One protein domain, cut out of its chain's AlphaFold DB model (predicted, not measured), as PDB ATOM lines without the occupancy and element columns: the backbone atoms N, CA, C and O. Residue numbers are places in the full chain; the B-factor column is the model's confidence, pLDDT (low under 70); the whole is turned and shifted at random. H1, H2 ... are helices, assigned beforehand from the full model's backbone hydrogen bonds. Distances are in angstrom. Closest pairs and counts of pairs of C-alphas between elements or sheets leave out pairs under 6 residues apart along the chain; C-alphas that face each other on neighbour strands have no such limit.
ATOM      1  N   ASN A  44     162.833 124.462 171.383       93.94
ATOM      2  CA  ASN A  44     163.920 125.008 172.173       93.94
ATOM      3  C   ASN A  44     164.849 125.832 171.269       93.94
ATOM      4  O   ASN A  44     165.592 125.260 170.465       93.94
ATOM      5  N   ALA A  45     164.848 127.155 171.446       96.44
ATOM      6  CA  ALA A  45     165.678 128.097 170.691       96.44
ATOM      7  C   ALA A  45     167.178 127.763 170.749       96.44
ATOM      8  O   ALA A  45     167.915 128.052 169.806       96.44
ATOM      9  N   ALA A  46     167.644 127.118 171.827       96.81
ATOM     10  CA  ALA A  46     169.042 126.729 171.978       96.81
ATOM     11  C   ALA A  46     169.511 125.796 170.854       96.81
ATOM     12  O   ALA A  46     170.658 125.896 170.422       96.81
ATOM     13  N   LEU A  47     168.636 124.925 170.337       95.19
ATOM     14  CA  LEU A  47     168.971 124.039 169.220       95.19
ATOM     15  C   LEU A  47     169.196 124.825 167.924       95.19
ATOM     16  O   LEU A  47     170.109 124.501 167.164       95.19
ATOM     17  N   ASP A  48     168.408 125.874 167.690       95.62
ATOM     18  CA  ASP A  48     168.590 126.753 166.537       95.62
ATOM     19  C   ASP A  48     169.855 127.603 166.675       95.62
ATOM     20  O   ASP A  48     170.632 127.685 165.723       95.62
ATOM     21  N   TYR A  49     170.139 128.158 167.859       97.25
ATOM     22  CA  TYR A  49     171.403 128.861 168.094       97.25
ATOM     23  C   TYR A  49     172.608 127.941 167.904       97.25
ATOM     24  O   TYR A  49     173.567 128.327 167.240       97.25
ATOM     25  N   TRP A  50     172.559 126.708 168.415       95.62
ATOM     26  CA  TRP A  50     173.636 125.743 168.212       95.62
ATOM     27  C   TRP A  50     173.792 125.333 166.755       95.62
ATOM     28  O   TRP A  50     174.924 125.223 166.282       95.62
ATOM     29  N   ARG A  51     172.690 125.150 166.016       95.12
ATOM     30  CA  ARG A  51     172.758 124.953 164.564       95.12
ATOM     31  C   ARG A  51     173.525 126.107 163.929       95.12
ATOM     32  O   ARG A  51     174.485 125.855 163.216       95.12
ATOM     33  N   LEU A  52     173.153 127.343 164.253       94.81
ATOM     34  CA  LEU A  52     173.755 128.544 163.685       94.81
ATOM     35  C   LEU A  52     175.236 128.691 164.022       94.81
ATOM     36  O   LEU A  52     176.014 129.013 163.131       94.81
ATOM     37  N   VAL A  53     175.654 128.379 165.250       92.25
ATOM     38  CA  VAL A  53     177.080 128.333 165.614       92.25
ATOM     39  C   VAL A  53     177.852 127.359 164.717       92.25
ATOM     40  O   VAL A  53     178.960 127.669 164.294       92.25
ATOM     41  N   ASN A  54     177.270 126.200 164.401       88.75
ATOM     42  CA  ASN A  54     177.941 125.142 163.639       88.75
ATOM     43  C   ASN A  54     177.795 125.272 162.114       88.75
ATOM     44  O   ASN A  54     178.541 124.632 161.375       88.75
ATOM     45  N   THR A  55     176.833 126.060 161.633       87.50
ATOM     46  CA  THR A  55     176.602 126.300 160.200       87.50
ATOM     47  C   THR A  55     176.987 127.707 159.761       87.50
ATOM     48  O   THR A  55     176.775 128.038 158.598       87.50
ATOM     49  N   ALA A  56     177.502 128.545 160.664       81.38
ATOM     50  CA  ALA A  56     177.956 129.888 160.337       81.38
ATOM     51  C   ALA A  56     179.002 129.837 159.213       81.38
ATOM     52  O   ALA A  56     180.015 129.150 159.313       81.38
ATOM     53  N   THR A  57     178.749 130.579 158.135       78.56
ATOM     54  CA  THR A  57     179.618 130.637 156.949       78.56
ATOM     55  C   THR A  57     180.436 131.926 156.873       78.56
ATOM     56  O   THR A  57     181.011 132.226 155.829       78.56
ATOM     57  N   TYR A  58     180.478 132.705 157.955       85.31
ATOM     58  CA  TYR A  58     181.152 133.999 157.998       85.31
ATOM     59  C   TYR A  58     182.577 133.899 158.558       85.31
ATOM     60  O   TYR A  58     182.926 132.933 159.236       85.31
ATOM     61  N   ALA A  59     183.408 134.910 158.279       80.38
ATOM     62  CA  ALA A  59     184.786 134.969 158.767       80.38
ATOM     63  C   ALA A  59     184.844 134.951 160.306       80.38
ATOM     64  O   ALA A  59     184.160 135.739 160.955       80.38
ATOM     65  N   GLU A  60     185.673 134.088 160.901       85.38
ATOM     66  CA  GLU A  60     185.710 133.868 162.360       85.38
ATOM     67  C   GLU A  60     185.890 135.160 163.183       85.38
ATOM     68  O   GLU A  60     185.365 135.270 164.293       85.38
ATOM     69  N   ASP A  61     186.585 136.159 162.636       91.38
ATOM     70  CA  ASP A  61     186.859 137.448 163.273       91.38
ATOM     71  C   ASP A  61     185.768 138.514 163.048       91.38
ATOM     72  O   ASP A  61     185.810 139.573 163.685       91.38
ATOM     73  N   LEU A  62     184.765 138.257 162.201       93.56
ATOM     74  CA  LEU A  62     183.697 139.211 161.887       93.56
ATOM     75  C   LEU A  62     182.962 139.720 163.142       93.56
ATOM     76  O   LEU A  62     182.790 140.934 163.257       93.56
ATOM     77  N   PRO A  63     182.585 138.884 164.134       93.12
ATOM     78  CA  PRO A  63     181.952 139.386 165.353       93.12
ATOM     79  C   PRO A  63     182.863 140.292 166.187       93.12
ATOM     80  O   PRO A  63     182.386 141.232 166.826       93.12
ATOM     81  N   ALA A  64     184.175 140.034 166.181       93.62
ATOM     82  CA  ALA A  64     185.143 140.890 166.859       93.62
ATOM     83  C   ALA A  64     185.230 142.250 166.154       93.62
ATOM     84  O   ALA A  64     185.091 143.284 166.802       93.62
ATOM     85  N   ARG A  65     185.342 142.256 164.819       95.19
ATOM     86  CA  ARG A  65     185.339 143.482 164.004       95.19
ATOM     87  C   ARG A  65     184.029 144.265 164.126       95.19
ATOM     88  O   ARG A  65     184.070 145.489 164.201       95.19
ATOM     89  N   ALA A  66     182.884 143.586 164.205       94.19
ATOM     90  CA  ALA A  66     181.590 144.213 164.469       94.19
ATOM     91  C   ALA A  66     181.536 144.850 165.868       94.19
ATOM     92  O   ALA A  66     180.991 145.941 166.015       94.19
ATOM     93  N   GLY A  67     182.135 144.205 166.874       92.94
ATOM     94  CA  GLY A  67     182.294 144.768 168.215       92.94
ATOM     95  C   GLY A  67     183.207 145.996 168.252       92.94
ATOM     96  O   GLY A  67     182.879 146.975 168.913       92.94
ATOM     97  N   GLU A  68     184.319 145.986 167.516       93.44
ATOM     98  CA  GLU A  68     185.183 147.169 167.387       93.44
ATOM     99  C   GLU A  68     184.486 148.304 166.628       93.44
ATOM    100  O   GLU A  68     184.598 149.463 167.016       93.44
ATOM    101  N   ALA A  69     183.696 147.983 165.599       93.88
ATOM    102  CA  ALA A  69     182.862 148.970 164.923       93.88
ATOM    103  C   ALA A  69     181.831 149.595 165.870       93.88
ATOM    104  O   ALA A  69     181.663 150.810 165.840       93.88
ATOM    105  N   PHE A  70     181.194 148.799 166.737       93.88
ATOM    106  CA  PHE A  70     180.249 149.297 167.738       93.88
ATOM    107  C   PHE A  70     180.856 150.379 168.632       93.88
ATOM    108  O   PHE A  70     180.243 151.425 168.830       93.88
ATOM    109  N   LYS A  71     182.098 150.191 169.088       93.00
ATOM    110  CA  LYS A  71     182.807 151.192 169.902       93.00
ATOM    111  C   LYS A  71     183.051 152.514 169.171       93.00
ATOM    112  O   LYS A  71     183.218 153.535 169.824       93.00
ATOM    113  N   LEU A  72     183.073 152.523 167.836       92.12
ATOM    114  CA  LEU A  72     183.208 153.769 167.077       92.12
ATOM    115  C   LEU A  72     181.946 154.630 167.170       92.12
ATOM    116  O   LEU A  72     182.056 155.850 167.209       92.12
ATOM    117  N   PHE A  73     180.759 154.018 167.192       92.94
ATOM    118  CA  PHE A  73     179.483 154.741 167.228       92.94
ATOM    119  C   PHE A  73     178.807 154.763 168.608       92.94
ATOM    120  O   PHE A  73     177.850 155.510 168.791       92.94
ATOM    121  N   HIS A  74     179.351 154.020 169.577       91.75
ATOM    122  CA  HIS A  74     179.074 154.111 171.015       91.75
ATOM    123  C   HIS A  74     180.390 153.997 171.805       91.75
ATOM    124  O   HIS A  74     180.674 152.932 172.362       91.75
ATOM    125  N   PRO A  75     181.226 155.051 171.826       88.12
ATOM    126  CA  PRO A  75     182.481 155.038 172.570       88.12
ATOM    127  C   PRO A  75     182.241 154.937 174.079       88.12
ATOM    128  O   PRO A  75     181.179 155.313 174.587       88.12
ATOM    129  N   ASP A  76     183.246 154.437 174.803       82.44
ATOM    130  CA  ASP A  76     183.190 154.376 176.260       82.44
ATOM    131  C   ASP A  76     183.047 155.795 176.838       82.44
ATOM    132  O   ASP A  76     183.817 156.682 176.466       82.44
ATOM    133  N   PRO A  77     182.108 156.028 177.773       73.06
ATOM    134  CA  PRO A  77     181.841 157.362 178.317       73.06
ATOM    135  C   PRO A  77     183.007 157.935 179.139       73.06
ATOM    136  O   PRO A  77     183.036 159.131 179.405       73.06
ATOM    137  N   GLU A  78     183.958 157.091 179.550       73.50
ATOM    138  CA  GLU A  78     185.197 157.499 180.226       73.50
ATOM    139  C   GLU A  78     186.295 157.943 179.240       73.50
ATOM    140  O   GLU A  78     187.312 158.498 179.656       73.50
ATOM    141  N   GLY A  79     186.113 157.694 177.939       72.06
ATOM    142  CA  GLY A  79     187.041 158.099 176.888       72.06
ATOM    143  C   GLY A  79     186.762 159.501 176.341       72.06
ATOM    144  O   GLY A  79     185.649 160.011 176.407       72.06
ATOM    145  N   GLU A  80     187.779 160.115 175.730       71.44
ATOM    146  CA  GLU A  80     187.660 161.412 175.033       71.44
ATOM    147  C   GLU A  80     187.159 161.276 173.578       71.44
ATOM    148  O   GLU A  80     187.098 162.259 172.842       71.44
ATOM    149  N   ALA A  81     186.843 160.059 173.122       82.56
ATOM    150  CA  ALA A  81     186.469 159.805 171.735       82.56
ATOM    151  C   ALA A  81     185.022 160.234 171.446       82.56
ATOM    152  O   ALA A  81     184.091 159.836 172.142       82.56
ATOM    153  N   GLU A  82     184.827 160.996 170.371       86.81
ATOM    154  CA  GLU A  82     183.495 161.349 169.877       86.81
ATOM    155  C   GLU A  82     182.858 160.185 169.103       86.81
ATOM    156  O   GLU A  82     183.535 159.454 168.373       86.81
ATOM    157  N   ALA A  83     181.539 160.029 169.234       90.44
ATOM    158  CA  ALA A  83     180.793 159.009 168.509       90.44
ATOM    159  C   ALA A  83     180.777 159.302 166.999       90.44
ATOM    160  O   ALA A  83     180.325 160.356 166.549       90.44
ATOM    161  N   VAL A  84     181.214 158.334 166.199       91.75
ATOM    162  CA  VAL A  84     181.170 158.398 164.737       91.75
ATOM    163  C   VAL A  84     179.782 157.971 164.265       91.75
ATOM    164  O   VAL A  84     179.469 156.786 164.235       91.75
ATOM    165  N   GLU A  85     178.938 158.926 163.874       87.88
ATOM    166  CA  GLU A  85     177.533 158.640 163.533       87.88
ATOM    167  C   GLU A  85     177.360 157.690 162.338       87.88
ATOM    168  O   GLU A  85     176.506 156.801 162.368       87.88
ATOM    169  N   ALA A  86     178.179 157.879 161.300       90.38
ATOM    170  CA  ALA A  86     178.143 157.118 160.055       90.38
ATOM    171  C   ALA A  86     179.542 156.573 159.713       90.38
ATOM    172  O   ALA A  86     180.232 157.124 158.849       90.38
ATOM    173  N   PRO A  87     180.004 155.509 160.396       91.00
ATOM    174  CA  PRO A  87     181.318 154.936 160.137       91.00
ATOM    175  C   PRO A  87     181.435 154.475 158.680       91.00
ATOM    176  O   PRO A  87     180.609 153.698 158.203       91.00
ATOM    177  N   ALA A  88     182.491 154.900 157.977       94.50
ATOM    178  CA  ALA A  88     182.685 154.597 156.552       94.50
ATOM    179  C   ALA A  88     182.661 153.090 156.233       94.50
ATOM    180  O   ALA A  88     182.254 152.685 155.150       94.50
ATOM    181  N   LEU A  89     183.053 152.254 157.197       95.75
ATOM    182  CA  LEU A  89     183.016 150.795 157.099       95.75
ATOM    183  C   LEU A  89     181.593 150.199 157.014       95.75
ATOM    184  O   LEU A  89     181.468 149.075 156.534       95.75
ATOM    185  N   LEU A  90     180.554 150.923 157.453       96.25
ATOM    186  CA  LEU A  90     179.139 150.504 157.415       96.25
ATOM    187  C   LEU A  90     178.348 151.124 156.254       96.25
ATOM    188  O   LEU A  90     177.250 150.663 155.943       96.25
ATOM    189  N   LEU A  91     178.886 152.157 155.606       95.50
ATOM    190  CA  LEU A  91     178.274 152.765 154.425       95.50
ATOM    191  C   LEU A  91     178.436 151.860 153.189       95.50
ATOM    192  O   LEU A  91     179.341 151.021 153.167       95.50
ATOM    193  N   PRO A  92     177.609 152.026 152.137       93.69
ATOM    194  CA  PRO A  92     177.765 151.277 150.891       93.69
ATOM    195  C   PRO A  92     179.197 151.350 150.338       93.69
ATOM    196  O   PRO A  92     179.747 152.435 150.151       93.69
ATOM    197  N   GLY A  93     179.801 150.186 150.083       90.31
ATOM    198  CA  GLY A  93     181.205 150.054 149.667       90.31
ATOM    199  C   GLY A  93     182.222 149.962 150.815       90.31
ATOM    200  O   GLY A  93     183.403 149.734 150.558       90.31
ATOM    201  N   GLY A  94     181.788 150.107 152.070       94.12
ATOM    202  CA  GLY A  94     182.592 149.849 153.261       94.12
ATOM    203  C   GLY A  94     182.820 148.355 153.509       94.12
ATOM    204  O   GLY A  94     182.017 147.515 153.102       94.12
ATOM    205  N   ALA A  95     183.914 148.021 154.201       92.06
ATOM    206  CA  ALA A  95     184.321 146.631 154.420       92.06
ATOM    207  C   ALA A  95     183.268 145.802 155.181       92.06
ATOM    208  O   ALA A  95     182.901 144.730 154.714       92.06
ATOM    209  N   LEU A  96     182.728 146.317 156.298       94.69
ATOM    210  CA  LEU A  96     181.693 145.594 157.052       94.69
ATOM    211  C   LEU A  96     180.330 145.630 156.359       94.69
ATOM    212  O   LEU A  96     179.522 144.737 156.586       94.69
ATOM    213  N   HIS A  97     180.046 146.640 155.535       96.06
ATOM    214  CA  HIS A  97     178.765 146.728 154.840       96.06
ATOM    215  C   HIS A  97     178.508 145.494 153.966       96.06
ATOM    216  O   HIS A  97     177.429 144.910 154.041       96.06
ATOM    217  N   ALA A  98     179.498 145.101 153.157       93.75
ATOM    218  CA  ALA A  98     179.392 143.933 152.286       93.75
ATOM    219  C   ALA A  98     179.335 142.628 153.095       93.75
ATOM    220  O   ALA A  98     178.449 141.815 152.864       93.75
ATOM    221  N   GLU A  99     180.211 142.469 154.091       95.31
ATOM    222  CA  GLU A  99     180.270 141.256 154.919       95.31
ATOM    223  C   GLU A  99     178.972 141.024 155.710       95.31
ATOM    224  O   GLU A  99     178.497 139.897 155.798       95.31
ATOM    225  N   LEU A 100     178.360 142.084 156.252       96.19
ATOM    226  CA  LEU A 100     177.076 141.984 156.956       96.19
ATOM    227  C   LEU A 100     175.918 141.668 156.001       96.19
ATOM    228  O   LEU A 100     175.028 140.897 156.351       96.19
ATOM    229  N   ALA A 101     175.942 142.216 154.782       94.94
ATOM    230  CA  ALA A 101     174.956 141.890 153.756       94.94
ATOM    231  C   ALA A 101     175.074 140.430 153.275       94.94
ATOM    232  O   ALA A 101     174.058 139.785 153.029       94.94
ATOM    233  N   GLU A 102     176.291 139.886 153.185       94.81
ATOM    234  CA  GLU A 102     176.537 138.485 152.813       94.81
ATOM    235  C   GLU A 102     175.995 137.481 153.842       94.81
ATOM    236  O   GLU A 102     175.702 136.341 153.486       94.81
ATOM    237  N   ILE A 103     175.821 137.898 155.101       95.88
ATOM    238  CA  ILE A 103     175.307 137.049 156.185       95.88
ATOM    239  C   ILE A 103     173.840 137.341 156.533       95.88
ATOM    240  O   ILE A 103     173.379 136.942 157.601       95.88
ATOM    241  N   ALA A 104     173.095 138.032 155.664       95.19
ATOM    242  CA  ALA A 104     171.707 138.415 155.933       95.19
ATOM    243  C   ALA A 104     170.825 137.213 156.324       95.19
ATOM    244  O   ALA A 104     170.152 137.271 157.352       95.19
ATOM    245  N   ASP A 105     170.926 136.095 155.595       95.62
ATOM    246  CA  ASP A 105     170.189 134.854 155.885       95.62
ATOM    247  C   ASP A 105     170.497 134.308 157.292       95.62
ATOM    248  O   ASP A 105     169.615 133.822 158.000       95.62
ATOM    249  N   PHE A 106     171.751 134.425 157.739       96.81
ATOM    250  CA  PHE A 106     172.158 134.025 159.085       96.81
ATOM    251  C   PHE A 106     171.515 134.921 160.159       96.81
ATOM    252  O   PHE A 106     171.059 134.427 161.192       96.81
ATOM    253  N   LEU A 107     171.438 136.234 159.917       97.75
ATOM    254  CA  LEU A 107     170.789 137.180 160.831       97.75
ATOM    255  C   LEU A 107     169.261 136.992 160.867       97.75
ATOM    256  O   LEU A 107     168.655 137.125 161.929       97.75
ATOM    257  N   GLU A 108     168.640 136.632 159.744       97.12
ATOM    258  CA  GLU A 108     167.221 136.250 159.680       97.12
ATOM    259  C   GLU A 108     166.933 134.935 160.419       97.12
ATOM    260  O   GLU A 108     165.897 134.783 161.072       97.12
ATOM    261  N   ASP A 109     167.853 133.974 160.367       96.88
ATOM    262  CA  ASP A 109     167.744 132.755 161.161       96.88
ATOM    263  C   ASP A 109     167.870 133.037 162.670       96.88
ATOM    264  O   ASP A 109     167.131 132.440 163.458       96.88
ATOM    265  N   LEU A 110     168.740 133.972 163.083       97.81
ATOM    266  CA  LEU A 110     168.802 134.449 164.473       97.81
ATOM    267  C   LEU A 110     167.491 135.113 164.903       97.81
ATOM    268  O   LEU A 110     166.998 134.850 166.002       97.81
ATOM    269  N   GLU A 111     166.909 135.944 164.036       98.00
ATOM    270  CA  GLU A 111     165.600 136.559 164.259       98.00
ATOM    271  C   GLU A 111     164.533 135.488 164.497       98.00
ATOM    272  O   GLU A 111     163.811 135.556 165.497       98.00
ATOM    273  N   ARG A 112     164.489 134.451 163.651       96.25
ATOM    274  CA  ARG A 112     163.555 133.330 163.805       96.25
ATOM    275  C   ARG A 112     163.746 132.603 165.134       96.25
ATOM    276  O   ARG A 112     162.770 132.429 165.856       96.25
ATOM    277  N   ALA A 113     164.984 132.249 165.484       96.69
ATOM    278  CA  ALA A 113     165.300 131.585 166.751       96.69
ATOM    279  C   ALA A 113     164.925 132.449 167.970       96.69
ATOM    280  O   ALA A 113     164.421 131.944 168.968       96.69
ATOM    281  N   SER A 114     165.111 133.771 167.883       97.44
ATOM    282  CA  SER A 114     164.777 134.710 168.965       97.44
ATOM    283  C   SER A 114     163.282 134.825 169.268       97.44
ATOM    284  O   SER A 114     162.921 135.343 170.320       97.44
ATOM    285  N   ARG A 115     162.408 134.388 168.353       95.19
ATOM    286  CA  ARG A 115     160.949 134.445 168.526       95.19
ATOM    287  C   ARG A 115     160.381 133.235 169.262       95.19
ATOM    288  O   ARG A 115     159.224 133.286 169.678       95.19
ATOM    289  N   GLU A 116     161.162 132.171 169.409       93.56
ATOM    290  CA  GLU A 116     160.748 130.998 170.172       93.56
ATOM    291  C   GLU A 116     160.548 131.377 171.650       93.56
ATOM    292  O   GLU A 116     161.228 132.245 172.190       93.56
ATOM    293  N   THR A 117     159.568 130.768 172.317       88.94
ATOM    294  CA  THR A 117     159.202 131.146 173.696       88.94
ATOM    295  C   THR A 117     160.039 130.455 174.765       88.94
ATOM    296  O   THR A 117     159.982 130.844 175.933       88.94
ATOM    297  N   HIS A 118     160.782 129.416 174.384       91.12
ATOM    298  CA  HIS A 118     161.569 128.581 175.276       91.12
ATOM    299  C   HIS A 118     163.005 128.451 174.759       91.12
ATOM    300  O   HIS A 118     163.237 128.191 173.579       91.12
ATOM    301  N   CYS A 119     163.975 128.614 175.659       95.19
ATOM    302  CA  CYS A 119     165.390 128.414 175.387       95.19
ATOM    303  C   CYS A 119     166.044 127.750 176.599       95.19
ATOM    304  O   CYS A 119     165.995 128.297 177.699       95.19
ATOM    305  N   ASP A 120     166.648 126.587 176.386       95.38
ATOM    306  CA  ASP A 120     167.386 125.825 177.390       95.38
ATOM    307  C   ASP A 120     168.650 125.246 176.744       95.38
ATOM    308  O   ASP A 120     168.579 124.346 175.903       95.38
ATOM    309  N   PHE A 121     169.814 125.774 177.122       95.44
ATOM    310  CA  PHE A 121     171.108 125.315 176.613       95.44
ATOM    311  C   PHE A 121     171.567 123.983 177.223       95.44
ATOM    312  O   PHE A 121     172.620 123.480 176.831       95.44
ATOM    313  N   GLN A 122     170.777 123.395 178.131       93.94
ATOM    314  CA  GLN A 122     171.050 122.131 178.815       93.94
ATOM    315  C   GLN A 122     172.391 122.148 179.555       93.94
ATOM    316  O   GLN A 122     173.197 121.220 179.450       93.94
ATOM    317  N   VAL A 123     172.634 123.233 180.299       92.44
ATOM    318  CA  VAL A 123     173.825 123.381 181.141       92.44
ATOM    319  C   VAL A 123     173.910 122.208 182.119       92.44
ATOM    320  O   VAL A 123     172.951 121.876 182.819       92.44
ATOM    321  N   ARG A 124     175.083 121.575 182.168       91.31
ATOM    322  CA  ARG A 124     175.355 120.396 182.997       91.31
ATOM    323  C   ARG A 124     175.698 120.797 184.429       91.31
ATOM    324  O   ARG A 124     176.850 120.717 184.844       91.31
ATOM    325  N   TYR A 125     174.703 121.255 185.189       87.75
ATOM    326  CA  TYR A 125     174.901 121.674 186.585       87.75
ATOM    327  C   TYR A 125     175.402 120.551 187.500       87.75
ATOM    328  O   TYR A 125     175.911 120.832 188.582       87.75
ATOM    329  N   GLU A 126     175.296 119.283 187.090       85.19
ATOM    330  CA  GLU A 126     175.931 118.174 187.801       85.19
ATOM    331  C   GLU A 126     177.465 118.277 187.844       85.19
ATOM    332  O   GLU A 126     178.079 117.691 188.734       85.19
ATOM    333  N   ASP A 127     178.071 119.058 186.944       84.06
ATOM    334  CA  ASP A 127     179.501 119.379 186.961       84.06
ATOM    335  C   ASP A 127     179.828 120.519 187.963       84.06
ATOM    336  O   ASP A 127     180.989 120.890 188.147       84.06
ATOM    337  N   GLY A 128     178.823 121.069 188.657       82.62
ATOM    338  CA  GLY A 128     178.981 122.103 189.681       82.62
ATOM    339  C   GLY A 128     179.572 123.399 189.121       82.62
ATOM    340  O   GLY A 128     179.173 123.870 188.059       82.62
ATOM    341  N   TYR A 129     180.557 123.967 189.821       79.31
ATOM    342  CA  TYR A 129     181.275 125.177 189.384       79.31
ATOM    343  C   TYR A 129     182.096 124.989 188.103       79.31
ATOM    344  O   TYR A 129     182.447 125.976 187.463       79.31
ATOM    345  N   ALA A 130     182.376 123.743 187.713       81.69
ATOM    346  CA  ALA A 130     183.072 123.425 186.471       81.69
ATOM    347  C   ALA A 130     182.129 123.349 185.254       81.69
ATOM    348  O   ALA A 130     182.590 123.073 184.144       81.69
ATOM    349  N   ALA A 131     180.821 123.583 185.438       88.31
ATOM    350  CA  ALA A 131     179.855 123.589 184.346       88.31
ATOM    351  C   ALA A 131     180.247 124.621 183.274       88.31
ATOM    352  O   ALA A 131     180.391 125.816 183.537       88.31
ATOM    353  N   LEU A 132     180.424 124.145 182.041       91.06
ATOM    354  CA  LEU A 132     180.819 124.987 180.918       91.06
ATOM    355  C   LEU A 132     179.618 125.732 180.333       91.06
ATOM    356  O   LEU A 132     178.535 125.172 180.170       91.06
ATOM    357  N   LEU A 133     179.857 126.981 179.927       94.31
ATOM    358  CA  LEU A 133     178.846 127.890 179.372       94.31
ATOM    359  C   LEU A 133     179.263 128.405 177.984       94.31
ATOM    360  O   LEU A 133     179.381 129.619 177.769       94.31
ATOM    361  N   PRO A 134     179.565 127.507 177.028       94.94
ATOM    362  CA  PRO A 134     180.175 127.892 175.756       94.94
ATOM    363  C   PRO A 134     179.263 128.793 174.910       94.94
ATOM    364  O   PRO A 134     179.748 129.618 174.133       94.94
ATOM    365  N   HIS A 135     177.943 128.699 175.089       95.75
ATOM    366  CA  HIS A 135     176.964 129.510 174.367       95.75
ATOM    367  C   HIS A 135     177.059 131.005 174.694       95.75
ATOM    368  O   HIS A 135     176.801 131.820 173.813       95.75
ATOM    369  N   LEU A 136     177.491 131.402 175.898       96.81
ATOM    370  CA  LEU A 136     177.537 132.817 176.301       96.81
ATOM    371  C   LEU A 136     178.462 133.666 175.420       96.81
ATOM    372  O   LEU A 136     178.180 134.833 175.139       96.81
ATOM    373  N   GLY A 137     179.581 133.093 174.965       95.00
ATOM    374  CA  GLY A 137     180.476 133.752 174.013       95.00
ATOM    375  C   GLY A 137     179.789 133.996 172.669       95.00
ATOM    376  O   GLY A 137     179.810 135.115 172.153       95.00
ATOM    377  N   HIS A 138     179.119 132.970 172.144       96.12
ATOM    378  CA  HIS A 138     178.396 133.043 170.877       96.12
ATOM    379  C   HIS A 138     177.218 134.019 170.935       96.12
ATOM    380  O   HIS A 138     177.092 134.864 170.053       96.12
ATOM    381  N   MET A 139     176.419 133.995 172.003       97.88
ATOM    382  CA  MET A 139     175.267 134.887 172.166       97.88
ATOM    383  C   MET A 139     175.678 136.366 172.197       97.88
ATOM    384  O   MET A 139     175.050 137.193 171.533       97.88
ATOM    385  N   ARG A 140     176.787 136.703 172.873       96.81
ATOM    386  CA  ARG A 140     177.360 138.063 172.829       96.81
ATOM    387  C   ARG A 140     177.823 138.455 171.430       96.81
ATOM    388  O   ARG A 140     177.597 139.584 171.002       96.81
ATOM    389  N   ASN A 141     178.473 137.536 170.722       95.88
ATOM    390  CA  ASN A 141     178.934 137.769 169.357       95.88
ATOM    391  C   ASN A 141     177.759 138.005 168.399       95.88
ATOM    392  O   ASN A 141     177.810 138.929 167.592       95.88
ATOM    393  N   PHE A 142     176.674 137.245 168.538       97.69
ATOM    394  CA  PHE A 142     175.457 137.446 167.759       97.69
ATOM    395  C   PHE A 142     174.799 138.795 168.055       97.69
ATOM    396  O   PHE A 142     174.453 139.509 167.119       97.69
ATOM    397  N   ALA A 143     174.708 139.203 169.326       97.94
ATOM    398  CA  ALA A 143     174.207 140.532 169.677       97.94
ATOM    399  C   ALA A 143     175.033 141.649 169.022       97.94
ATOM    400  O   ALA A 143     174.454 142.571 168.457       97.94
ATOM    401  N   ARG A 144     176.371 141.538 169.022       96.69
ATOM    402  CA  ARG A 144     177.273 142.495 168.350       96.69
ATOM    403  C   ARG A 144     177.033 142.570 166.844       96.69
ATOM    404  O   ARG A 144     176.994 143.666 166.299       96.69
ATOM    405  N   LEU A 145     176.854 141.428 166.176       98.00
ATOM    406  CA  LEU A 145     176.512 141.402 164.751       98.00
ATOM    407  C   LEU A 145     175.175 142.105 164.493       98.00
ATOM    408  O   LEU A 145     175.102 142.953 163.612       98.00
ATOM    409  N   LEU A 146     174.149 141.799 165.291       98.62
ATOM    410  CA  LEU A 146     172.808 142.367 165.141       98.62
ATOM    411  C   LEU A 146     172.783 143.887 165.344       98.62
ATOM    412  O   LEU A 146     172.187 144.584 164.529       98.62
ATOM    413  N   VAL A 147     173.432 144.423 166.385       98.38
ATOM    414  CA  VAL A 147     173.443 145.882 166.627       98.38
ATOM    415  C   VAL A 147     174.251 146.633 165.566       98.38
ATOM    416  O   VAL A 147     173.857 147.717 165.140       98.38
ATOM    417  N   THR A 148     175.347 146.049 165.080       98.19
ATOM    418  CA  THR A 148     176.147 146.657 164.011       98.19
ATOM    419  C   THR A 148     175.427 146.582 162.661       98.19
ATOM    420  O   THR A 148     175.468 147.544 161.891       98.19
ATOM    421  N   ASP A 149     174.703 145.493 162.388       98.50
ATOM    422  CA  ASP A 149     173.829 145.386 161.216       98.50
ATOM    423  C   ASP A 149     172.637 146.349 161.299       98.50
ATOM    424  O   ASP A 149     172.294 146.980 160.303       98.50
ATOM    425  N   ALA A 150     172.065 146.559 162.489       98.56
ATOM    426  CA  ALA A 150     171.026 147.564 162.699       98.56
ATOM    427  C   ALA A 150     171.515 148.966 162.304       98.56
ATOM    428  O   ALA A 150     170.837 149.661 161.547       98.56
ATOM    429  N   ARG A 151     172.730 149.354 162.724       98.00
ATOM    430  CA  ARG A 151     173.350 150.616 162.294       98.00
ATOM    431  C   ARG A 151     173.520 150.675 160.775       98.00
ATOM    432  O   ARG A 151     173.195 151.695 160.168       98.00
ATOM    433  N   ARG A 152     174.010 149.599 160.146       98.06
ATOM    434  CA  ARG A 152     174.171 149.505 158.682       98.06
ATOM    435  C   ARG A 152     172.839 149.724 157.955       98.06
ATOM    436  O   ARG A 152     172.782 150.535 157.033       98.06
ATOM    437  N   LEU A 153     171.786 149.027 158.380       97.88
ATOM    438  CA  LEU A 153     170.437 149.123 157.816       97.88
ATOM    439  C   LEU A 153     169.856 150.528 157.994       97.88
ATOM    440  O   LEU A 153     169.349 151.115 157.040       97.88
ATOM    441  N   ALA A 154     170.002 151.116 159.182       97.50
ATOM    442  CA  ALA A 154     169.536 152.470 159.453       97.50
ATOM    443  C   ALA A 154     170.227 153.514 158.556       97.50
ATOM    444  O   ALA A 154     169.560 154.385 158.000       97.50
ATOM    445  N   LEU A 155     171.544 153.393 158.342       96.19
ATOM    446  CA  LEU A 155     172.298 154.253 157.419       96.19
ATOM    447  C   LEU A 155     171.892 154.057 155.948       96.19
ATOM    448  O   LEU A 155     172.050 154.977 155.146       96.19
ATOM    449  N   ALA A 156     171.350 152.889 155.593       95.25
ATOM    450  CA  ALA A 156     170.762 152.616 154.281       95.25
ATOM    451  C   ALA A 156     169.296 153.089 154.155       95.25
ATOM    452  O   ALA A 156     168.709 152.984 153.080       95.25
ATOM    453  N   GLY A 157     168.702 153.629 155.227       95.50
ATOM    454  CA  GLY A 157     167.297 154.042 155.278       95.50
ATOM    455  C   GLY A 157     166.314 152.908 155.603       95.50
ATOM    456  O   GLY A 157     165.109 153.147 155.680       95.50
ATOM    457  N   GLU A 158     166.800 151.692 155.856       96.75
ATOM    458  CA  GLU A 158     166.007 150.498 156.182       96.75
ATOM    459  C   GLU A 158     165.652 150.450 157.679       96.75
ATOM    460  O   GLU A 158     165.993 149.525 158.416       96.75
ATOM    461  N   THR A 159     164.964 151.491 158.149       97.38
ATOM    462  CA  THR A 159     164.707 151.729 159.582       97.38
ATOM    463  C   THR A 159     163.969 150.572 160.263       97.38
ATOM    464  O   THR A 159     164.328 150.176 161.370       97.38
ATOM    465  N   GLN A 160     162.941 150.015 159.623       97.44
ATOM    466  CA  GLN A 160     162.125 148.955 160.228       97.44
ATOM    467  C   GLN A 160     162.935 147.663 160.405       97.44
ATOM    468  O   GLN A 160     162.884 147.033 161.458       97.44
ATOM    469  N   ALA A 161     163.766 147.324 159.415       98.12
ATOM    470  CA  ALA A 161     164.683 146.194 159.503       98.12
ATOM    471  C   ALA A 161     165.745 146.415 160.595       98.12
ATOM    472  O   ALA A 161     166.047 145.497 161.358       98.12
ATOM    473  N   ALA A 162     166.260 147.644 160.735       98.56
ATOM    474  CA  ALA A 162     167.156 147.997 161.834       98.56
ATOM    475  C   ALA A 162     166.490 147.786 163.205       98.56
ATOM    476  O   ALA A 162     167.087 147.174 164.091       98.56
ATOM    477  N   ALA A 163     165.238 148.223 163.371       98.69
ATOM    478  CA  ALA A 163     164.479 148.006 164.601       98.69
ATOM    479  C   ALA A 163     164.286 146.509 164.908       98.69
ATOM    480  O   ALA A 163     164.470 146.097 166.052       98.69
ATOM    481  N   GLU A 164     164.004 145.676 163.902       98.69
ATOM    482  CA  GLU A 164     163.840 144.228 164.094       98.69
ATOM    483  C   GLU A 164     165.151 143.529 164.499       98.69
ATOM    484  O   GLU A 164     165.136 142.598 165.312       98.69
ATOM    485  N   ARG A 165     166.312 143.996 164.014       98.75
ATOM    486  CA  ARG A 165     167.628 143.507 164.473       98.75
ATOM    487  C   ARG A 165     167.865 143.818 165.951       98.75
ATOM    488  O   ARG A 165     168.315 142.946 166.696       98.75
ATOM    489  N   LEU A 166     167.499 145.018 166.397       98.81
ATOM    490  CA  LEU A 166     167.592 145.409 167.806       98.81
ATOM    491  C   LEU A 166     166.602 144.632 168.681       98.81
ATOM    492  O   LEU A 166     166.984 144.117 169.731       98.81
ATOM    493  N   ALA A 167     165.363 144.456 168.218       98.81
ATOM    494  CA  ALA A 167     164.371 143.615 168.882       98.81
ATOM    495  C   ALA A 167     164.843 142.155 168.993       98.81
ATOM    496  O   ALA A 167     164.663 141.520 170.032       98.81
ATOM    497  N   THR A 168     165.510 141.634 167.960       98.81
ATOM    498  CA  THR A 168     166.140 140.306 167.976       98.81
ATOM    499  C   THR A 168     167.206 140.212 169.065       98.81
ATOM    500  O   THR A 168     167.170 139.272 169.859       98.81
ATOM    501  N   ALA A 169     168.109 141.193 169.161       98.75
ATOM    502  CA  ALA A 169     169.141 141.218 170.198       98.75
ATOM    503  C   ALA A 169     168.539 141.253 171.618       98.75
ATOM    504  O   ALA A 169     168.990 140.510 172.492       98.75
ATOM    505  N   LEU A 170     167.473 142.034 171.828       98.62
ATOM    506  CA  LEU A 170     166.732 142.091 173.095       98.62
ATOM    507  C   LEU A 170     166.072 140.747 173.445       98.62
ATOM    508  O   LEU A 170     166.194 140.263 174.571       98.62
ATOM    509  N   ARG A 171     165.415 140.090 172.483       98.31
ATOM    510  CA  ARG A 171     164.821 138.758 172.696       98.31
ATOM    511  C   ARG A 171     165.882 137.706 173.023       98.31
ATOM    512  O   ARG A 171     165.706 136.930 173.960       98.31
ATOM    513  N   MET A 172     167.009 137.725 172.311       98.44
ATOM    514  CA  MET A 172     168.154 136.854 172.588       98.44
ATOM    515  C   MET A 172     168.736 137.076 173.983       98.44
ATOM    516  O   MET A 172     169.080 136.107 174.657       98.44
ATOM    517  N   ALA A 173     168.820 138.329 174.439       98.06
ATOM    518  CA  ALA A 173     169.292 138.638 175.782       98.06
ATOM    519  C   ALA A 173     168.427 137.947 176.849       98.06
ATOM    520  O   ALA A 173     168.970 137.409 177.815       98.06
ATOM    521  N   ARG A 174     167.104 137.866 176.656       96.75
ATOM    522  CA  ARG A 174     166.211 137.127 177.566       96.75
ATOM    523  C   ARG A 174     166.496 135.629 177.577       96.75
ATOM    524  O   ARG A 174     166.493 135.032 178.647       96.75
ATOM    525  N   HIS A 175     166.770 135.022 176.423       97.06
ATOM    526  CA  HIS A 175     167.071 133.587 176.337       97.06
ATOM    527  C   HIS A 175     168.279 133.177 177.179       97.06
ATOM    528  O   HIS A 175     168.255 132.117 177.797       97.06
ATOM    529  N   VAL A 176     169.295 134.036 177.269       96.31
ATOM    530  CA  VAL A 176     170.493 133.762 178.073       96.31
ATOM    531  C   VAL A 176     170.182 133.672 179.574       96.31
ATOM    532  O   VAL A 176     170.811 132.903 180.289       96.31
ATOM    533  N   THR A 177     169.165 134.380 180.067       94.56
ATOM    534  CA  THR A 177     168.790 134.348 181.497       94.56
ATOM    535  C   THR A 177     168.252 132.988 181.966       94.56
ATOM    536  O   THR A 177     168.121 132.758 183.170       94.56
ATOM    537  N   GLY A 178     167.931 132.082 181.033       91.50
ATOM    538  CA  GLY A 178     167.405 130.747 181.318       91.50
ATOM    539  C   GLY A 178     168.371 129.841 182.083       91.50
ATOM    540  O   GLY A 178     167.906 128.924 182.758       91.50
ATOM    541  N   ASP A 179     169.677 130.134 182.052       91.56
ATOM    542  CA  ASP A 179     170.702 129.354 182.759       91.56
ATOM    543  C   ASP A 179     170.745 129.626 184.273       91.56
ATOM    544  O   ASP A 179     171.463 128.942 184.996       91.56
ATOM    545  N   ARG A 180     170.032 130.639 184.785       91.31
ATOM    546  CA  ARG A 180     169.910 130.885 186.238       91.31
ATOM    547  C   ARG A 180     171.256 130.924 186.974       91.31
ATOM    548  O   ARG A 180     171.382 130.377 188.057       91.31
ATOM    549  N   ILE A 181     172.267 131.550 186.396       93.25
ATOM    550  CA  ILE A 181     173.576 131.769 187.025       93.25
ATOM    551  C   ILE A 181     174.007 133.199 186.736       93.25
ATOM    552  O   ILE A 181     173.620 133.768 185.708       93.25
ATOM    553  N   LEU A 182     174.787 133.801 187.635       94.00
ATOM    554  CA  LEU A 182     174.962 135.252 187.650       94.00
ATOM    555  C   LEU A 182     175.647 135.732 186.377       94.00
ATOM    556  O   LEU A 182     175.244 136.734 185.791       94.00
ATOM    557  N   ILE A 183     176.633 134.979 185.884       93.56
ATOM    558  CA  ILE A 183     177.312 135.310 184.630       93.56
ATOM    559  C   ILE A 183     176.349 135.365 183.432       93.56
ATOM    560  O   ILE A 183     176.492 136.253 182.591       93.56
ATOM    561  N   SER A 184     175.339 134.495 183.364       96.44
ATOM    562  CA  SER A 184     174.333 134.532 182.298       96.44
ATOM    563  C   SER A 184     173.434 135.765 182.418       96.44
ATOM    564  O   SER A 184     173.164 136.434 181.416       96.44
ATOM    565  N   SER A 185     173.051 136.150 183.638       96.75
ATOM    566  CA  SER A 185     172.333 137.407 183.889       96.75
ATOM    567  C   SER A 185     173.153 138.635 183.479       96.75
ATOM    568  O   SER A 185     172.635 139.526 182.807       96.75
ATOM    569  N   LEU A 186     174.455 138.664 183.782       96.38
ATOM    570  CA  LEU A 186     175.350 139.755 183.375       96.38
ATOM    571  C   LEU A 186     175.538 139.823 181.854       96.38
ATOM    572  O   LEU A 186     175.601 140.910 181.280       96.38
ATOM    573  N   VAL A 187     175.600 138.673 181.179       97.50
ATOM    574  CA  VAL A 187     175.639 138.619 179.712       97.50
ATOM    575  C   VAL A 187     174.332 139.147 179.114       97.50
ATOM    576  O   VAL A 187     174.384 139.939 178.173       97.50
ATOM    577  N   SER A 188     173.180 138.776 179.681       98.19
ATOM    578  CA  SER A 188     171.872 139.317 179.289       98.19
ATOM    579  C   SER A 188     171.817 140.842 179.437       98.19
ATOM    580  O   SER A 188     171.444 141.543 178.491       98.19
ATOM    581  N   ALA A 189     172.264 141.363 180.582       97.50
ATOM    582  CA  ALA A 189     172.350 142.794 180.848       97.50
ATOM    583  C   ALA A 189     173.239 143.514 179.819       97.50
ATOM    584  O   ALA A 189     172.823 144.505 179.223       97.50
ATOM    585  N   ALA A 190     174.428 142.976 179.529       96.69
ATOM    586  CA  ALA A 190     175.347 143.559 178.551       96.69
ATOM    587  C   ALA A 190     174.784 143.554 177.117       96.69
ATOM    588  O   ALA A 190     174.945 144.529 176.388       96.69
ATOM    589  N   MET A 191     174.117 142.470 176.702       98.25
ATOM    590  CA  MET A 191     173.444 142.391 175.397       98.25
ATOM    591  C   MET A 191     172.291 143.398 175.294       98.25
ATOM    592  O   MET A 191     172.087 144.004 174.242       98.25
ATOM    593  N   THR A 192     171.558 143.587 176.389       98.19
ATOM    594  CA  THR A 192     170.451 144.543 176.475       98.19
ATOM    595  C   THR A 192     170.959 145.981 176.385       98.19
ATOM    596  O   THR A 192     170.430 146.756 175.593       98.19
ATOM    597  N   ASP A 193     172.030 146.324 177.109       96.19
ATOM    598  CA  ASP A 193     172.648 147.657 177.082       96.19
ATOM    599  C   ASP A 193     173.086 148.066 175.667       96.19
ATOM    600  O   ASP A 193     172.722 149.144 175.194       96.19
ATOM    601  N   VAL A 194     173.804 147.195 174.944       96.06
ATOM    602  CA  VAL A 194     174.253 147.527 173.578       96.06
ATOM    603  C   VAL A 194     173.083 147.707 172.607       96.06
ATOM    604  O   VAL A 194     173.131 148.594 171.755       96.06
ATOM    605  N   ALA A 195     172.015 146.917 172.752       98.38
ATOM    606  CA  ALA A 195     170.819 147.042 171.924       98.38
ATOM    607  C   ALA A 195     170.036 148.328 172.236       98.38
ATOM    608  O   ALA A 195     169.609 149.022 171.314       98.38
ATOM    609  N   ILE A 196     169.887 148.681 173.517       97.88
ATOM    610  CA  ILE A 196     169.190 149.899 173.957       97.88
ATOM    611  C   ILE A 196     169.934 151.160 173.511       97.88
ATOM    612  O   ILE A 196     169.305 152.091 173.008       97.88
ATOM    613  N   LYS A 197     171.265 151.201 173.647       96.12
ATOM    614  CA  LYS A 197     172.080 152.333 173.173       96.12
ATOM    615  C   LYS A 197     171.855 152.603 171.688       96.12
ATOM    616  O   LYS A 197     171.621 153.743 171.286       96.12
ATOM    617  N   GLU A 198     171.866 151.548 170.879       97.81
ATOM    618  CA  GLU A 198     171.604 151.658 169.446       97.81
ATOM    619  C   GLU A 198     170.147 152.028 169.142       97.81
ATOM    620  O   GLU A 198     169.886 152.842 168.256       97.81
ATOM    621  N   ALA A 199     169.195 151.515 169.922       98.19
ATOM    622  CA  ALA A 199     167.785 151.855 169.788       98.19
ATOM    623  C   ALA A 199     167.498 153.338 170.046       98.19
ATOM    624  O   ALA A 199     166.731 153.941 169.297       98.19
ATOM    625  N   TYR A 200     168.125 153.946 171.059       97.38
ATOM    626  CA  TYR A 200     168.036 155.395 171.274       97.38
ATOM    627  C   TYR A 200     168.540 156.164 170.055       97.38
ATOM    628  O   TYR A 200     167.847 157.052 169.559       97.38
ATOM    629  N   TRP A 201     169.707 155.781 169.531       96.44
ATOM    630  CA  TRP A 201     170.266 156.432 168.351       96.44
ATOM    631  C   TRP A 201     169.320 156.358 167.143       96.44
ATOM    632  O   TRP A 201     169.126 157.374 166.467       96.44
ATOM    633  N   LEU A 202     168.704 155.192 166.908       97.50
ATOM    634  CA  LEU A 202     167.733 154.974 165.834       97.50
ATOM    635  C   LEU A 202     166.469 155.824 166.031       97.50
ATOM    636  O   LEU A 202     166.047 156.520 165.107       97.50
ATOM    637  N   LEU A 203     165.882 155.796 167.232       97.56
ATOM    638  CA  LEU A 203     164.659 156.531 167.577       97.56
ATOM    639  C   LEU A 203     164.815 158.046 167.438       97.56
ATOM    640  O   LEU A 203     163.861 158.725 167.062       97.56
ATOM    641  N   ASP A 204     165.998 158.579 167.733       95.81
ATOM    642  CA  ASP A 204     166.260 160.018 167.678       95.81
ATOM    643  C   ASP A 204     166.462 160.543 166.247       95.81
ATOM    644  O   ASP A 204     166.444 161.754 166.025       95.81
ATOM    645  N   ARG A 205     166.663 159.649 165.272       94.44
ATOM    646  CA  ARG A 205     167.006 160.008 163.883       94.44
ATOM    647  C   ARG A 205     166.003 159.533 162.847       94.44
ATOM    648  O   ARG A 205     165.984 160.059 161.737       94.44
ATOM    649  N   THR A 206     165.183 158.547 163.183       95.81
ATOM    650  CA  THR A 206     164.175 158.040 162.260       95.81
ATOM    651  C   THR A 206     163.002 159.006 162.084       95.81
ATOM    652  O   THR A 206     162.596 159.710 163.008       95.81
ATOM    653  N   GLN A 207     162.416 158.996 160.887       93.81
ATOM    654  CA  GLN A 207     161.131 159.642 160.610       93.81
ATOM    655  C   GLN A 207     159.931 158.753 160.983       93.81
ATOM    656  O   GLN A 207     158.822 159.263 161.107       93.81
ATOM    657  N   ASP A 208     160.152 157.452 161.193       94.38
ATOM    658  CA  ASP A 208     159.129 156.441 161.503       94.38
ATOM    659  C   ASP A 208     159.228 155.982 162.969       94.38
ATOM    660  O   ASP A 208     159.307 154.799 163.298       94.38
ATOM    661  N   ALA A 209     159.325 156.949 163.886       94.88
ATOM    662  CA  ALA A 209     159.579 156.656 165.295       94.88
ATOM    663  C   ALA A 209     158.421 155.898 165.964       94.88
ATOM    664  O   ALA A 209     158.653 155.190 166.936       94.88
ATOM    665  N   GLU A 210     157.190 156.044 165.470       95.44
ATOM    666  CA  GLU A 210     156.021 155.317 165.977       95.44
ATOM    667  C   GLU A 210     156.150 153.812 165.721       95.44
ATOM    668  O   GLU A 210     156.069 153.024 166.661       95.44
ATOM    669  N   HIS A 211     156.464 153.408 164.489       95.69
ATOM    670  CA  HIS A 211     156.602 151.991 164.172       95.69
ATOM    671  C   HIS A 211     157.853 151.365 164.803       95.69
ATOM    672  O   HIS A 211     157.819 150.232 165.282       95.69
ATOM    673  N   VAL A 212     158.960 152.115 164.886       97.81
ATOM    674  CA  VAL A 212     160.153 151.659 165.624       97.81
ATOM    675  C   VAL A 212     159.830 151.442 167.106       97.81
ATOM    676  O   VAL A 212     160.276 150.449 167.682       97.81
ATOM    677  N   ARG A 213     159.039 152.330 167.726       97.81
ATOM    678  CA  ARG A 213     158.572 152.138 169.105       97.81
ATOM    679  C   ARG A 213     157.721 150.886 169.253       97.81
ATOM    680  O   ARG A 213     157.945 150.154 170.204       97.81
ATOM    681  N   GLU A 214     156.814 150.609 168.319       97.44
ATOM    682  CA  GLU A 214     155.976 149.405 168.353       97.44
ATOM    683  C   GLU A 214     156.824 148.120 168.356       97.44
ATOM    684  O   GLU A 214     156.665 147.270 169.234       97.44
ATOM    685  N   ILE A 215     157.777 148.001 167.424       98.06
ATOM    686  CA  ILE A 215     158.661 146.827 167.309       98.06
ATOM    687  C   ILE A 215     159.489 146.630 168.588       98.06
ATOM    688  O   ILE A 215     159.580 145.524 169.130       98.06
ATOM    689  N   LEU A 216     160.105 147.705 169.085       98.38
ATOM    690  CA  LEU A 216     160.983 147.640 170.254       98.38
ATOM    691  C   LEU A 216     160.191 147.470 171.556       98.38
ATOM    692  O   LEU A 216     160.621 146.715 172.427       98.38
ATOM    693  N   GLY A 217     159.019 148.098 171.666       97.44
ATOM    694  CA  GLY A 217     158.088 147.960 172.785       97.44
ATOM    695  C   GLY A 217     157.672 146.509 172.992       97.44
ATOM    696  O   GLY A 217     157.872 145.967 174.077       97.44
ATOM    697  N   GLN A 218     157.258 145.820 171.922       96.25
ATOM    698  CA  GLN A 218     156.911 144.393 171.979       96.25
ATOM    699  C   GLN A 218     158.062 143.509 172.489       96.25
ATOM    700  O   GLN A 218     157.825 142.505 173.167       96.25
ATOM    701  N   ALA A 219     159.316 143.841 172.160       96.88
ATOM    702  CA  ALA A 219     160.481 143.098 172.638       96.88
ATOM    703  C   ALA A 219     160.774 143.373 174.123       96.88
ATOM    704  O   ALA A 219     161.080 142.445 174.876       96.88
ATOM    705  N   VAL A 220     160.661 144.633 174.546       96.69
ATOM    706  CA  VAL A 220     160.951 145.081 175.913       96.69
ATOM    707  C   VAL A 220     159.877 144.637 176.909       96.69
ATOM    708  O   VAL A 220     160.210 144.224 178.018       96.69
ATOM    709  N   GLU A 221     158.601 144.632 176.517       94.69
ATOM    710  CA  GLU A 221     157.475 144.180 177.354       94.69
ATOM    711  C   GLU A 221     157.618 142.731 177.830       94.69
ATOM    712  O   GLU A 221     157.030 142.324 178.831       94.69
ATOM    713  N   ARG A 222     158.419 141.926 177.127       93.50
ATOM    714  CA  ARG A 222     158.675 140.532 177.494       93.50
ATOM    715  C   ARG A 222     159.651 140.385 178.660       93.50
ATOM    716  O   ARG A 222     159.742 139.290 179.224       93.50
ATOM    717  N   PHE A 223     160.413 141.420 179.003       95.50
ATOM    718  CA  PHE A 223     161.239 141.409 180.207       95.50
ATOM    719  C   PHE A 223     160.338 141.558 181.445       95.50
ATOM    720  O   PHE A 223     159.438 142.403 181.437       95.50
ATOM    721  N   PRO A 224     160.568 140.793 182.525       92.88
ATOM    722  CA  PRO A 224     159.958 141.070 183.825       92.88
ATOM    723  C   PRO A 224     160.228 142.508 184.290       92.88
ATOM    724  O   PRO A 224     161.242 143.101 183.922       92.88
TER     725      PRO A 224
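Overview. This is residues 44 to 224 of the 360 residues of an uncharacterized protein of Leptolyngbya valderiana BDU 20041 (UniProt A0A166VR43). Three long helices, H6, H7 and H8, pack side by side as a triangle, and the shorter H9 along H7 completes an up-and-down bundle, each helix running against the one before. H4, paired with H1, packs slantwise on H7, H2 packs on H6, and small H5 lies beyond one end of the bundle. The printed part has 181 residues with nine named helices, H1 to H9 in order, and no named strand: all helix. It is compact, radius of gyration of the C-alphas 16.1 A, spanning 49 by 36 by 34 A.

Arrangement. H1, residues 45 to 55, touches H4, residues 104 to 114, at a shallow tilt of 22 degrees; the closest C-alphas, of Ala 45 and Ala 113, are 5.3 A apart. H2, residues 62 to 73, touches H6, residues 135 to 155, with residues 141 to 148 of H6 alone; the closest C-alphas, of Pro 63 and Asn 141, are 5.3 A apart. H3, residues 95 to 102, only just touches H6, with 3 pairs of C-alphas within 8 A. H5, residues 125 to 130, touches no helix. H7, residues 159 to 179, forms helical hairpins with H6 and with H8, residues 182 to 203. H9, residues 209 to 220, touches H7; the closest C-alphas, of Ala 167 and Ala 219, are 5.4 A apart. Every O i to N i+4 pair is within hydrogen-bond range in H1, H4, H6, H8 and H9, but 6 of 8 in H2, 3 of 4 in H3, 14 of 17 in H7 and 0 of 2 in H5, where 2 of 3 O i to N i+3 pairs are.

Along the chain. H1 begins at C-alpha 45 (165.678, 128.097, 170.691); H9 ends at C-alpha 220 (160.951, 145.081, 175.913). H7 measures 32.8 A.

Size, cuts and confidence. The link of residues 74 to 94 is long. The printed part has no cut, and no printed residue is under 70.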